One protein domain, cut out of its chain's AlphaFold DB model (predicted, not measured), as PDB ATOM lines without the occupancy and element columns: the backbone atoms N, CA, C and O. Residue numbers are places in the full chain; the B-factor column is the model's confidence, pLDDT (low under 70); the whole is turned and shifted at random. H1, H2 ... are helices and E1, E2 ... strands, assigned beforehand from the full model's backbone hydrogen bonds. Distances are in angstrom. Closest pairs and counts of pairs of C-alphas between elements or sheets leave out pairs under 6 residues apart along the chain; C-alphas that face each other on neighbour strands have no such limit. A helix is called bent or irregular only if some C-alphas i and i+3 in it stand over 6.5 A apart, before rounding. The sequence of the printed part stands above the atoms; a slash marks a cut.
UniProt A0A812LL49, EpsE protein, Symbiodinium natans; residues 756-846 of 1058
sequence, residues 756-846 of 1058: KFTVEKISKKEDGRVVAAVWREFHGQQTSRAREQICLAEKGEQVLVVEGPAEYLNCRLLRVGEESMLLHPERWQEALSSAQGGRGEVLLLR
ATOM      1  N   LYS A 756     132.714 224.603 186.248       73.62
ATOM      2  CA  LYS A 756     132.941 224.009 187.576       73.62
ATOM      3  C   LYS A 756     131.973 222.859 187.881       73.62
ATOM      4  O   LYS A 756     130.852 222.824 187.373       73.62
ATOM      5  N   PHE A 757     132.396 221.940 188.749       79.56
ATOM      6  CA  PHE A 757     131.526 221.008 189.480       79.56
ATOM      7  C   PHE A 757     132.200 220.515 190.772       79.56
ATOM      8  O   PHE A 757     133.405 220.681 190.957       79.56
ATOM      9  N   THR A 758     131.442 219.861 191.658       85.50
ATOM     10  CA  THR A 758     131.976 219.179 192.857       85.50
ATOM     11  C   THR A 758     131.735 217.666 192.795       85.50
ATOM     12  O   THR A 758     130.708 217.208 192.292       85.50
ATOM     13  N   VAL A 759     132.692 216.858 193.270       85.69
ATOM     14  CA  VAL A 759     132.647 215.383 193.168       85.69
ATOM     15  C   VAL A 759     132.010 214.767 194.411       85.69
ATOM     16  O   VAL A 759     132.578 214.820 195.498       85.69
ATOM     17  N   GLU A 760     130.867 214.097 194.266       85.31
ATOM     18  CA  GLU A 760     130.260 213.344 195.371       85.31
ATOM     19  C   GLU A 760     130.921 211.969 195.535       85.31
ATOM     20  O   GLU A 760     131.380 211.611 196.620       85.31
ATOM     21  N   LYS A 761     130.967 211.187 194.452       87.50
ATOM     22  CA  LYS A 761     131.422 209.792 194.462       87.50
ATOM     23  C   LYS A 761     132.049 209.425 193.126       87.50
ATOM     24  O   LYS A 761     131.472 209.743 192.091       87.50
ATOM     25  N   ILE A 762     133.154 208.680 193.143       89.69
ATOM     26  CA  ILE A 762     133.729 208.082 191.932       89.69
ATOM     27  C   ILE A 762     133.639 206.549 191.932       89.69
ATOM     28  O   ILE A 762     133.392 205.911 192.958       89.69
ATOM     29  N   SER A 763     133.824 205.962 190.754       89.50
ATOM     30  CA  SER A 763     133.963 204.527 190.509       89.50
ATOM     31  C   SER A 763     134.859 204.336 189.286       89.50
ATOM     32  O   SER A 763     134.562 204.862 188.213       89.50
ATOM     33  N   LYS A 764     135.969 203.608 189.439       88.94
ATOM     34  CA  LYS A 764     136.824 203.221 188.309       88.94
ATOM     35  C   LYS A 764     136.206 202.009 187.599       88.94
ATOM     36  O   LYS A 764     135.767 201.076 188.271       88.94
ATOM     37  N   LYS A 765     136.155 202.040 186.267       83.75
ATOM     38  CA  LYS A 765     135.858 200.891 185.398       83.75
ATOM     39  C   LYS A 765     137.152 200.096 185.154       83.75
ATOM     40  O   LYS A 765     138.250 200.631 185.280       83.75
ATOM     41  N   GLU A 766     137.013 198.833 184.758       76.25
ATOM     42  CA  GLU A 766     138.138 197.944 184.405       76.25
ATOM     43  C   GLU A 766     138.927 198.441 183.177       76.25
ATOM     44  O   GLU A 766     140.112 198.155 183.043       76.25
ATOM     45  N   ASP A 767     138.294 199.249 182.320       76.88
ATOM     46  CA  ASP A 767     138.894 199.895 181.144       76.88
ATOM     47  C   ASP A 767     139.627 201.220 181.461       76.88
ATOM     48  O   ASP A 767     139.846 202.047 180.575       76.88
ATOM     49  N   GLY A 768     139.977 201.451 182.732       78.00
ATOM     50  CA  GLY A 768     140.710 202.631 183.209       78.00
ATOM     51  C   GLY A 768     139.876 203.912 183.331       78.00
ATOM     52  O   GLY A 768     140.321 204.877 183.953       78.00
ATOM     53  N   ARG A 769     138.650 203.943 182.795       86.81
ATOM     54  CA  ARG A 769     137.792 205.136 182.836       86.81
ATOM     55  C   ARG A 769     137.207 205.359 184.231       86.81
ATOM     56  O   ARG A 769     136.818 204.416 184.920       86.81
ATOM     57  N   VAL A 770     137.065 206.618 184.637       89.25
ATOM     58  CA  VAL A 770     136.544 206.991 185.961       89.25
ATOM     59  C   VAL A 770     135.159 207.610 185.820       89.25
ATOM     60  O   VAL A 770     134.996 208.687 185.257       89.25
ATOM     61  N   VAL A 771     134.137 206.929 186.332       89.38
ATOM     62  CA  VAL A 771     132.780 207.474 186.452       89.38
ATOM     63  C   VAL A 771     132.704 208.318 187.718       89.38
ATOM     64  O   VAL A 771     133.045 207.832 188.794       89.38
ATOM     65  N   ALA A 772     132.220 209.554 187.612       86.38
ATOM     66  CA  ALA A 772     131.982 210.446 188.739       86.38
ATOM     67  C   ALA A 772     130.502 210.846 188.807       86.38
ATOM     68  O   ALA A 772     129.931 211.329 187.829       86.38
ATOM     69  N   ALA A 773     129.891 210.667 189.979       86.50
ATOM     70  CA  ALA A 773     128.673 211.361 190.363       86.50
ATOM     71  C   ALA A 773     129.065 212.754 190.869       86.50
ATOM     72  O   ALA A 773     129.867 212.881 191.802       86.50
ATOM     73  N   VAL A 774     128.523 213.785 190.230       84.06
ATOM     74  CA  VAL A 774     128.945 215.180 190.395       84.06
ATOM     75  C   VAL A 774     127.749 216.071 190.690       84.06
ATOM     76  O   VAL A 774     126.642 215.806 190.225       84.06
ATOM     77  N   TRP A 775     127.977 217.139 191.445       80.75
ATOM     78  CA  TRP A 775     127.015 218.223 191.585       80.75
ATOM     79  C   TRP A 775     127.440 219.374 190.682       80.75
ATOM     80  O   TRP A 775     128.476 220.009 190.904       80.75
ATOM     81  N   ARG A 776     126.624 219.612 189.655       69.44
ATOM     82  CA  ARG A 776     126.658 220.813 188.827       69.44
ATOM     83  C   ARG A 776     126.246 222.002 189.684       69.44
ATOM     84  O   ARG A 776     125.201 221.966 190.337       69.44
ATOM     85  N   GLU A 777     127.035 223.060 189.608       60.38
ATOM     86  CA  GLU A 777     126.634 224.403 190.010       60.38
ATOM     87  C   GLU A 777     126.206 225.136 188.730       60.38
ATOM     88  O   GLU A 777     126.917 225.095 187.723       60.38
ATOM     89  N   PHE A 778     125.003 225.714 188.717       53.06
ATOM     90  CA  PHE A 778     124.574 226.574 187.613       53.06
ATOM     91  C   PHE A 778     125.144 227.975 187.833       53.06
ATOM     92  O   PHE A 778     125.077 228.507 188.939       53.06
ATOM     93  N   HIS A 779     125.706 228.561 186.778       45.03
ATOM     94  CA  HIS A 779     126.195 229.936 186.785       45.03
ATOM     95  C   HIS A 779     125.023 230.862 186.407       45.03
ATOM     96  O   HIS A 779     124.298 230.571 185.453       45.03
ATOM     97  N   GLY A 780     124.792 231.919 187.192       44.06
ATOM     98  CA  GLY A 780     123.603 232.784 187.132       44.06
ATOM     99  C   GLY A 780     122.816 232.812 188.454       44.06
ATOM    100  O   GLY A 780     123.209 232.179 189.432       44.06
ATOM    101  N   GLN A 781     121.683 233.523 188.505       30.14
ATOM    102  CA  GLN A 781     120.916 233.726 189.754       30.14
ATOM    103  C   GLN A 781     120.215 232.462 190.314       30.14
ATOM    104  O   GLN A 781     119.639 232.502 191.403       30.14
ATOM    105  N   GLN A 782     120.246 231.320 189.616       33.41
ATOM    106  CA  GLN A 782     119.584 230.094 190.075       33.41
ATOM    107  C   GLN A 782     120.472 229.262 191.011       33.41
ATOM    108  O   GLN A 782     121.292 228.461 190.572       33.41
ATOM    109  N   THR A 783     120.208 229.343 192.316       35.72
ATOM    110  CA  THR A 783     120.913 228.609 193.391       35.72
ATOM    111  C   THR A 783     120.682 227.084 193.416       35.72
ATOM    112  O   THR A 783     120.991 226.414 194.406       35.72
ATOM    113  N   SER A 784     120.148 226.497 192.340       45.22
ATOM    114  CA  SER A 784     119.913 225.054 192.249       45.22
ATOM    115  C   SER A 784     121.205 224.290 191.927       45.22
ATOM    116  O   SER A 784     122.040 224.743 191.146       45.22
ATOM    117  N   ARG A 785     121.370 223.098 192.515       58.75
ATOM    118  CA  ARG A 785     122.453 222.161 192.177       58.75
ATOM    119  C   ARG A 785     121.850 220.884 191.603       58.75
ATOM    120  O   ARG A 785     121.005 220.267 192.250       58.75
ATOM    121  N   ALA A 786     122.302 220.466 190.424       65.56
ATOM    122  CA  ALA A 786     121.865 219.215 189.804       65.56
ATOM    123  C   ALA A 786     122.883 218.097 190.059       65.56
ATOM    124  O   ALA A 786     124.084 218.287 189.870       65.56
ATOM    125  N   ARG A 787     122.401 216.918 190.472       78.56
ATOM    126  CA  ARG A 787     123.229 215.718 190.650       78.56
ATOM    127  C   ARG A 787     123.257 214.916 189.356       78.56
ATOM    128  O   ARG A 787     122.249 214.330 188.967       78.56
ATOM    129  N   GLU A 788     124.418 214.858 188.726       80.25
ATOM    130  CA  GLU A 788     124.624 214.252 187.413       80.25
ATOM    131  C   GLU A 788     125.718 213.178 187.452       80.25
ATOM    132  O   GLU A 788     126.349 212.934 188.483       80.25
ATOM    133  N   GLN A 789     125.932 212.508 186.320       82.25
ATOM    134  CA  GLN A 789     126.978 211.508 186.153       82.25
ATOM    135  C   GLN A 789     127.804 211.828 184.906       82.25
ATOM    136  O   GLN A 789     127.254 211.953 183.812       82.25
ATOM    137  N   ILE A 790     129.120 211.906 185.077       86.31
ATOM    138  CA  ILE A 790     130.106 212.020 183.996       86.31
ATOM    139  C   ILE A 790     131.046 210.810 184.015       86.31
ATOM    140  O   ILE A 790     131.190 210.133 185.034       86.31
ATOM    141  N   CYS A 791     131.712 210.537 182.899       89.69
ATOM    142  CA  CYS A 791     132.812 209.586 182.805       89.69
ATOM    143  C   CYS A 791     134.030 210.299 182.222       89.69
ATOM    144  O   CYS A 791     133.963 210.827 181.113       89.69
ATOM    145  N   LEU A 792     135.123 210.319 182.977       90.06
ATOM    146  CA  LEU A 792     136.425 210.843 182.583       90.06
ATOM    147  C   LEU A 792     137.302 209.705 182.048       90.06
ATOM    148  O   LEU A 792     137.266 208.588 182.573       90.06
ATOM    149  N   ALA A 793     138.098 209.990 181.022       89.62
ATOM    150  CA  ALA A 793     139.066 209.060 180.452       89.62
ATOM    151  C   ALA A 793     140.306 209.795 179.930       89.62
ATOM    152  O   ALA A 793     140.227 210.949 179.508       89.62
ATOM    153  N   GLU A 794     141.437 209.097 179.922       86.38
ATOM    154  CA  GLU A 794     142.673 209.548 179.283       86.38
ATOM    155  C   GLU A 794     142.570 209.418 177.752       86.38
ATOM    156  O   GLU A 794     142.010 208.454 177.224       86.38
ATOM    157  N   LYS A 795     143.106 210.403 177.025       77.06
ATOM    158  CA  LYS A 795     143.166 210.438 175.558       77.06
ATOM    159  C   LYS A 795     144.448 211.157 175.121       77.06
ATOM    160  O   LYS A 795     144.433 212.340 174.788       77.06
ATOM    161  N   GLY A 796     145.567 210.433 175.155       79.81
ATOM    162  CA  GLY A 796     146.902 211.037 175.105       79.81
ATOM    163  C   GLY A 796     147.219 211.751 176.424       79.81
ATOM    164  O   GLY A 796     146.725 211.347 177.471       79.81
ATOM    165  N   GLU A 797     147.976 212.847 176.376       72.88
ATOM    166  CA  GLU A 797     148.368 213.668 177.544       72.88
ATOM    167  C   GLU A 797     147.212 214.509 178.145       72.88
ATOM    168  O   GLU A 797     147.423 215.557 178.760       72.88
ATOM    169  N   GLN A 798     145.960 214.106 177.918       77.62
ATOM    170  CA  GLN A 798     144.769 214.838 178.340       77.62
ATOM    171  C   GLN A 798     143.729 213.904 178.953       77.62
ATOM    172  O   GLN A 798     143.469 212.819 178.438       77.62
ATOM    173  N   VAL A 799     143.070 214.385 180.005       83.25
ATOM    174  CA  VAL A 799     141.898 213.745 180.605       83.25
ATOM    175  C   VAL A 799     140.661 214.501 180.137       83.25
ATOM    176  O   VAL A 799     140.552 215.711 180.357       83.25
ATOM    177  N   LEU A 800     139.737 213.796 179.488       84.19
ATOM    178  CA  LEU A 800     138.525 214.356 178.890       84.19
ATOM    179  C   LEU A 800     137.270 213.689 179.459       84.19
ATOM    180  O   LEU A 800     137.282 212.504 179.797       84.19
ATOM    181  N   VAL A 801     136.154 214.416 179.487       82.25
ATOM    182  CA  VAL A 801     134.827 213.816 179.702       82.25
ATOM    183  C   VAL A 801     134.382 213.090 178.426       82.25
ATOM    184  O   VAL A 801     134.205 213.721 177.385       82.25
ATOM    185  N   VAL A 802     134.174 211.774 178.502       81.44
ATOM    186  CA  VAL A 802     133.804 210.903 177.365       81.44
ATOM    187  C   VAL A 802     132.364 210.377 177.410       81.44
ATOM    188  O   VAL A 802     131.836 209.963 176.383       81.44
ATOM    189  N   GLU A 803     131.705 210.414 178.570       75.81
ATOM    190  CA  GLU A 803     130.262 210.156 178.726       75.81
ATOM    191  C   GLU A 803     129.702 211.203 179.711       75.81
ATOM    192  O   GLU A 803     130.376 211.529 180.688       75.81
ATOM    193  N   GLY A 804     128.497 211.737 179.492       71.31
ATOM    194  CA  GLY A 804     127.878 212.721 180.395       71.31
ATOM    195  C   GLY A 804     126.911 213.685 179.693       71.31
ATOM    196  O   GLY A 804     126.567 213.458 178.530       71.31
ATOM    197  N   PRO A 805     126.473 214.761 180.377       63.31
ATOM    198  CA  PRO A 805     125.716 215.863 179.779       63.31
ATOM    199  C   PRO A 805     126.454 216.506 178.596       63.31
ATOM    200  O   PRO A 805     127.681 216.628 178.605       63.31
ATOM    201  N   ALA A 806     125.701 216.953 177.587       54.50
ATOM    202  CA  ALA A 806     126.250 217.410 176.307       54.50
ATOM    203  C   ALA A 806     127.238 218.590 176.430       54.50
ATOM    204  O   ALA A 806     128.201 218.658 175.674       54.50
ATOM    205  N   GLU A 807     127.035 219.482 177.403       56.47
ATOM    206  CA  GLU A 807     127.889 220.654 177.659       56.47
ATOM    207  C   GLU A 807     129.252 220.335 178.296       56.47
ATOM    208  O   GLU A 807     130.157 221.166 178.257       56.47
ATOM    209  N   TYR A 808     129.413 219.142 178.875       69.00
ATOM    210  CA  TYR A 808     130.686 218.691 179.438       69.00
ATOM    211  C   TYR A 808     131.474 217.800 178.468       69.00
ATOM    212  O   TYR A 808     132.665 217.592 178.672       69.00
ATOM    213  N   LEU A 809     130.842 217.268 177.418       65.81
ATOM    214  CA  LEU A 809     131.425 216.246 176.547       65.81
ATOM    215  C   LEU A 809     132.648 216.765 175.759       65.81
ATOM    216  O   LEU A 809     132.549 217.696 174.959       65.81
ATOM    217  N   ASN A 810     133.788 216.090 175.919       66.81
ATOM    218  CA  ASN A 810     135.132 216.470 175.453       66.81
ATOM    219  C   ASN A 810     135.760 217.705 176.130       66.81
ATOM    220  O   ASN A 810     136.815 218.153 175.686       66.81
ATOM    221  N   CYS A 811     135.187 218.249 177.207       74.94
ATOM    222  CA  CYS A 811     135.876 219.271 178.001       74.94
ATOM    223  C   CYS A 811     137.065 218.643 178.759       74.94
ATOM    224  O   CYS A 811     136.959 217.526 179.282       74.94
ATOM    225  N   ARG A 812     138.204 219.350 178.797       82.25
ATOM    226  CA  ARG A 812     139.471 218.866 179.381       82.25
ATOM    227  C   ARG A 812     139.546 219.186 180.870       82.25
ATOM    228  O   ARG A 812     139.250 220.306 181.271       82.25
ATOM    229  N   LEU A 813     140.017 218.245 181.681       84.12
ATOM    230  CA  LEU A 813     140.314 218.468 183.097       84.12
ATOM    231  C   LEU A 813     141.483 219.466 183.264       84.12
ATOM    232  O   LEU A 813     142.572 219.227 182.741       84.12
ATOM    233  N   LEU A 814     141.266 220.574 183.985       81.94
ATOM    234  CA  LEU A 814     142.297 221.584 184.289       81.94
ATOM    235  C   LEU A 814     142.843 221.472 185.704       81.94
ATOM    236  O   LEU A 814     144.051 221.550 185.907       81.94
ATOM    237  N   ARG A 815     141.946 221.372 186.687       84.06
ATOM    238  CA  ARG A 815     142.282 221.466 188.108       84.06
ATOM    239  C   ARG A 815     141.337 220.602 188.922       84.06
ATOM    240  O   ARG A 815     140.148 220.535 188.603       84.06
ATOM    241  N   VAL A 816     141.852 219.980 189.974       86.62
ATOM    242  CA  VAL A 816     141.067 219.218 190.946       86.62
ATOM    243  C   VAL A 816     141.515 219.620 192.348       86.62
ATOM    244  O   VAL A 816     142.661 219.399 192.727       86.62
ATOM    245  N   GLY A 817     140.624 220.263 193.103       85.25
ATOM    246  CA  GLY A 817     141.013 221.022 194.289       85.25
ATOM    247  C   GLY A 817     142.000 222.122 193.898       85.25
ATOM    248  O   GLY A 817     141.690 222.963 193.050       85.25
ATOM    249  N   GLU A 818     143.195 222.073 194.480       80.69
ATOM    250  CA  GLU A 818     144.326 222.952 194.161       80.69
ATOM    251  C   GLU A 818     145.256 222.365 193.080       80.69
ATOM    252  O   GLU A 818     145.978 223.113 192.421       80.69
ATOM    253  N   GLU A 819     145.229 221.046 192.838       79.56
ATOM    254  CA  GLU A 819     146.173 220.386 191.928       79.56
ATOM    255  C   GLU A 819     145.871 220.706 190.456       79.56
ATOM    256  O   GLU A 819     144.766 220.466 189.959       79.56
ATOM    257  N   SER A 820     146.873 221.223 189.736       81.56
ATOM    258  CA  SER A 820     146.781 221.548 188.309       81.56
ATOM    259  C   SER A 820     147.143 220.352 187.427       81.56
ATOM    260  O   SER A 820     148.284 219.890 187.398       81.56
ATOM    261  N   MET A 821     146.183 219.909 186.623       82.31
ATOM    262  CA  MET A 821     146.305 218.817 185.649       82.31
ATOM    263  C   MET A 821     147.031 219.247 184.360       82.31
ATOM    264  O   MET A 821     147.217 218.447 183.447       82.31
ATOM    265  N   LEU A 822     147.439 220.520 184.276       68.31
ATOM    266  CA  LEU A 822     148.413 221.008 183.294       68.31
ATOM    267  C   LEU A 822     149.866 220.785 183.751       68.31
ATOM    268  O   LEU A 822     150.763 220.831 182.917       68.31
ATOM    269  N   LEU A 823     150.094 220.573 185.054       65.62
ATOM    270  CA  LEU A 823     151.418 220.343 185.649       65.62
ATOM    271  C   LEU A 823     151.625 218.880 186.066       65.62
ATOM    272  O   LEU A 823     152.737 218.376 185.948       65.62
ATOM    273  N   HIS A 824     150.556 218.214 186.516       75.25
ATOM    274  CA  HIS A 824     150.559 216.825 186.993       75.25
ATOM    275  C   HIS A 824     149.446 215.993 186.325       75.25
ATOM    276  O   HIS A 824     148.525 215.531 187.010       75.25
ATOM    277  N   PRO A 825     149.451 215.846 184.983       73.75
ATOM    278  CA  PRO A 825     148.422 215.094 184.261       73.75
ATOM    279  C   PRO A 825     148.313 213.632 184.725       73.75
ATOM    280  O   PRO A 825     147.223 213.069 184.699       73.75
ATOM    281  N   GLU A 826     149.404 213.029 185.195       81.44
ATOM    282  CA  GLU A 826     149.474 211.650 185.688       81.44
ATOM    283  C   GLU A 826     148.742 211.424 187.023       81.44
ATOM    284  O   GLU A 826     148.234 210.330 187.273       81.44
ATOM    285  N   ARG A 827     148.617 212.455 187.871       85.25
ATOM    286  CA  ARG A 827     148.031 212.334 189.221       85.25
ATOM    287  C   ARG A 827     146.517 212.542 189.277       85.25
ATOM    288  O   ARG A 827     145.913 212.428 190.345       85.25
ATOM    289  N   TRP A 828     145.864 212.774 188.137       87.50
ATOM    290  CA  TRP A 828     144.445 213.141 188.075       87.50
ATOM    291  C   TRP A 828     143.494 212.176 188.791       87.50
ATOM    292  O   TRP A 828     142.513 212.609 189.397       87.50
ATOM    293  N   GLN A 829     143.781 210.870 188.760       88.00
ATOM    294  CA  GLN A 829     142.946 209.871 189.426       88.00
ATOM    295  C   GLN A 829     143.065 209.949 190.958       88.00
ATOM    296  O   GLN A 829     142.091 209.671 191.657       88.00
ATOM    297  N   GLU A 830     144.232 210.330 191.486       87.88
ATOM    298  CA  GLU A 830     144.469 210.552 192.920       87.88
ATOM    299  C   GLU A 830     143.814 211.856 193.376       87.88
ATOM    300  O   GLU A 830     143.107 211.879 194.387       87.88
ATOM    301  N   ALA A 831     143.976 212.920 192.586       87.06
ATOM    302  CA  ALA A 831     143.354 214.215 192.827       87.06
ATOM    303  C   ALA A 831     141.821 214.088 192.882       87.06
ATOM    304  O   ALA A 831     141.180 214.528 193.838       87.06
ATOM    305  N   LEU A 832     141.218 213.396 191.906       87.12
ATOM    306  CA  LEU A 832     139.767 213.178 191.838       87.12
ATOM    307  C   LEU A 832     139.250 212.259 192.957       87.12
ATOM    308  O   LEU A 832     138.117 212.424 193.411       87.12
ATOM    309  N   SER A 833     140.082 211.329 193.436       86.75
ATOM    310  CA  SER A 833     139.788 210.526 194.633       86.75
ATOM    311  C   SER A 833     139.833 211.379 195.908       86.75
ATOM    312  O   SER A 833     138.995 211.211 196.790       86.75
ATOM    313  N   SER A 834     140.766 212.332 195.989       85.62
ATOM    314  CA  SER A 834     140.927 213.250 197.126       85.62
ATOM    315  C   SER A 834     139.808 214.297 197.210       85.62
ATOM    316  O   SER A 834     139.341 214.614 198.304       85.62
ATOM    317  N   ALA A 835     139.318 214.779 196.061       82.50
ATOM    318  CA  ALA A 835     138.172 215.687 195.965       82.50
ATOM    319  C   ALA A 835     136.811 215.010 196.246       82.50
ATOM    320  O   ALA A 835     135.798 215.702 196.397       82.50
ATOM    321  N   GLN A 836     136.764 213.674 196.326       85.25
ATOM    322  CA  GLN A 836     135.536 212.915 196.563       85.25
ATOM    323  C   GLN A 836     134.863 213.304 197.893       85.25
ATOM    324  O   GLN A 836     135.514 213.506 198.919       85.25
ATOM    325  N   GLY A 837     133.529 213.364 197.888       77.56
ATOM    326  CA  GLY A 837     132.726 213.776 199.040       77.56
ATOM    327  C   GLY A 837     132.581 215.295 199.166       77.56
ATOM    328  O   GLY A 837     132.350 215.782 200.268       77.56
ATOM    329  N   GLY A 838     132.731 216.034 198.061       70.62
ATOM    330  CA  GLY A 838     132.623 217.495 198.016       70.62
ATOM    331  C   GLY A 838     133.845 218.228 198.572       70.62
ATOM    332  O   GLY A 838     133.718 219.364 199.014       70.62
ATOM    333  N   ARG A 839     135.020 217.585 198.584       63.75
ATOM    334  CA  ARG A 839     136.246 218.102 199.224       63.75
ATOM    335  C   ARG A 839     137.077 219.048 198.354       63.75
ATOM    336  O   ARG A 839     138.050 219.608 198.841       63.75
ATOM    337  N   GLY A 840     136.705 219.238 197.090       67.75
ATOM    338  CA  GLY A 840     137.337 220.210 196.200       67.75
ATOM    339  C   GLY A 840     136.496 220.503 194.959       67.75
ATOM    340  O   GLY A 840     135.716 219.659 194.509       67.75
ATOM    341  N   GLU A 841     136.671 221.704 194.404       78.94
ATOM    342  CA  GLU A 841     136.176 222.051 193.068       78.94
ATOM    343  C   GLU A 841     136.925 221.253 191.995       78.94
ATOM    344  O   GLU A 841     138.137 221.052 192.091       78.94
ATOM    345  N   VAL A 842     136.237 220.887 190.919       82.75
ATOM    346  CA  VAL A 842     136.864 220.449 189.671       82.75
ATOM    347  C   VAL A 842     136.597 221.485 188.591       82.75
ATOM    348  O   VAL A 842     135.454 221.891 188.383       82.75
ATOM    349  N   LEU A 843     137.660 221.897 187.901       80.50
ATOM    350  CA  LEU A 843     137.624 222.881 186.823       80.50
ATOM    351  C   LEU A 843     137.876 222.195 185.476       80.50
ATOM    352  O   LEU A 843     138.853 221.451 185.330       80.50
ATOM    353  N   LEU A 844     137.029 222.481 184.486       77.94
ATOM    354  CA  LEU A 844     137.198 222.034 183.103       77.94
ATOM    355  C   LEU A 844     137.516 223.207 182.165       77.94
ATOM    356  O   LEU A 844     136.886 224.266 182.238       77.94
ATOM    357  N   LEU A 845     138.444 222.987 181.231       64.69
ATOM    358  CA  LEU A 845     138.670 223.879 180.095       64.69
ATOM    359  C   LEU A 845     137.537 223.705 179.083       64.69
ATOM    360  O   LEU A 845     137.155 222.580 178.742       64.69
ATOM    361  N   ARG A 846     137.061 224.834 178.556       56.69
ATOM    362  CA  ARG A 846     136.209 224.897 177.366       56.69
ATOM    363  C   ARG A 846     136.897 224.176 176.196       56.69
ATOM    364  O   ARG A 846     138.087 224.358 175.960       56.69
TER     365      ARG A 846
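This is residues 756 to 846 of the 1058 residues of the protein "EpsE protein" of Symbiodinium natans (UniProt A0A812LL49). One antiparallel sheet of six strands curls into a small, nearly closed barrel: its edge strands E4 and E5 come together, and helix H1 covers one end. The leaf E4 E3 E2 faces the leaf E6 E5, with E1 as the hinge. The printed part has 91 residues, with six named strands and one named helix in chain order E1 E2 E3 E4 E5 H1 E6; the class is mostly strand, with strands holding 42 of the 52 residues in named elements, and the sheet's order is E4 E3 E2 E1 E6 E5. It is compact, with a radius of gyration of the C-alphas of 12.2 A, and spans 37 by 24 by 24 A.

Start at E1, residues 756 to 764, which bends by 77 degrees at residue 760. E2, residues 770 to 777, forms a hairpin with it; look for N 771 and O 763, 2.8 A apart. E3, residues 785 to 794, forms a hairpin with E2, with N 772 and O 790 at 2.8 A. E4, residues 799 to 803, completes a meander, each strand the antiparallel neighbour of the one before, with N 800 and O 793 at 2.9 A. E5, residues 812 to 816, comes closest to E4 at the C-alphas of Arg 812 and Leu 800, 4.6 A apart. H1, residues 825 to 834, is on the sheet at a height of 7.5 A; its closest C-alphas to E5 are Ala 831 and Val 816, 5.8 A apart. It is irregular, with C-alphas 826 and 829 7.7 A apart, and 4 of its 6 O i to N i+4 pairs are within hydrogen-bond range. E6, residues 841 to 845, is antiparallel to both E1 and E5: see N 842 and O 757 at 2.8 A, and N 843 and O 815 at 2.9 A.

Find C-alpha 756 at (132.941, 224.009, 187.576); E1 runs 21.2 A from there. E2 measures 20.4 A, E3 27.1 A and H1 15.0 A. E6 ends at C-alpha 845, (138.670, 223.879, 180.095).

The C-alphas of Glu 766 and Gln 781 are the farthest apart, at 40.1 A. The printed part has no cut, and no link is long. Look for pLDDT under 70 at residues 776 to 786, 805 to 810, 822 to 823, 839 to 840 and 845 to 846.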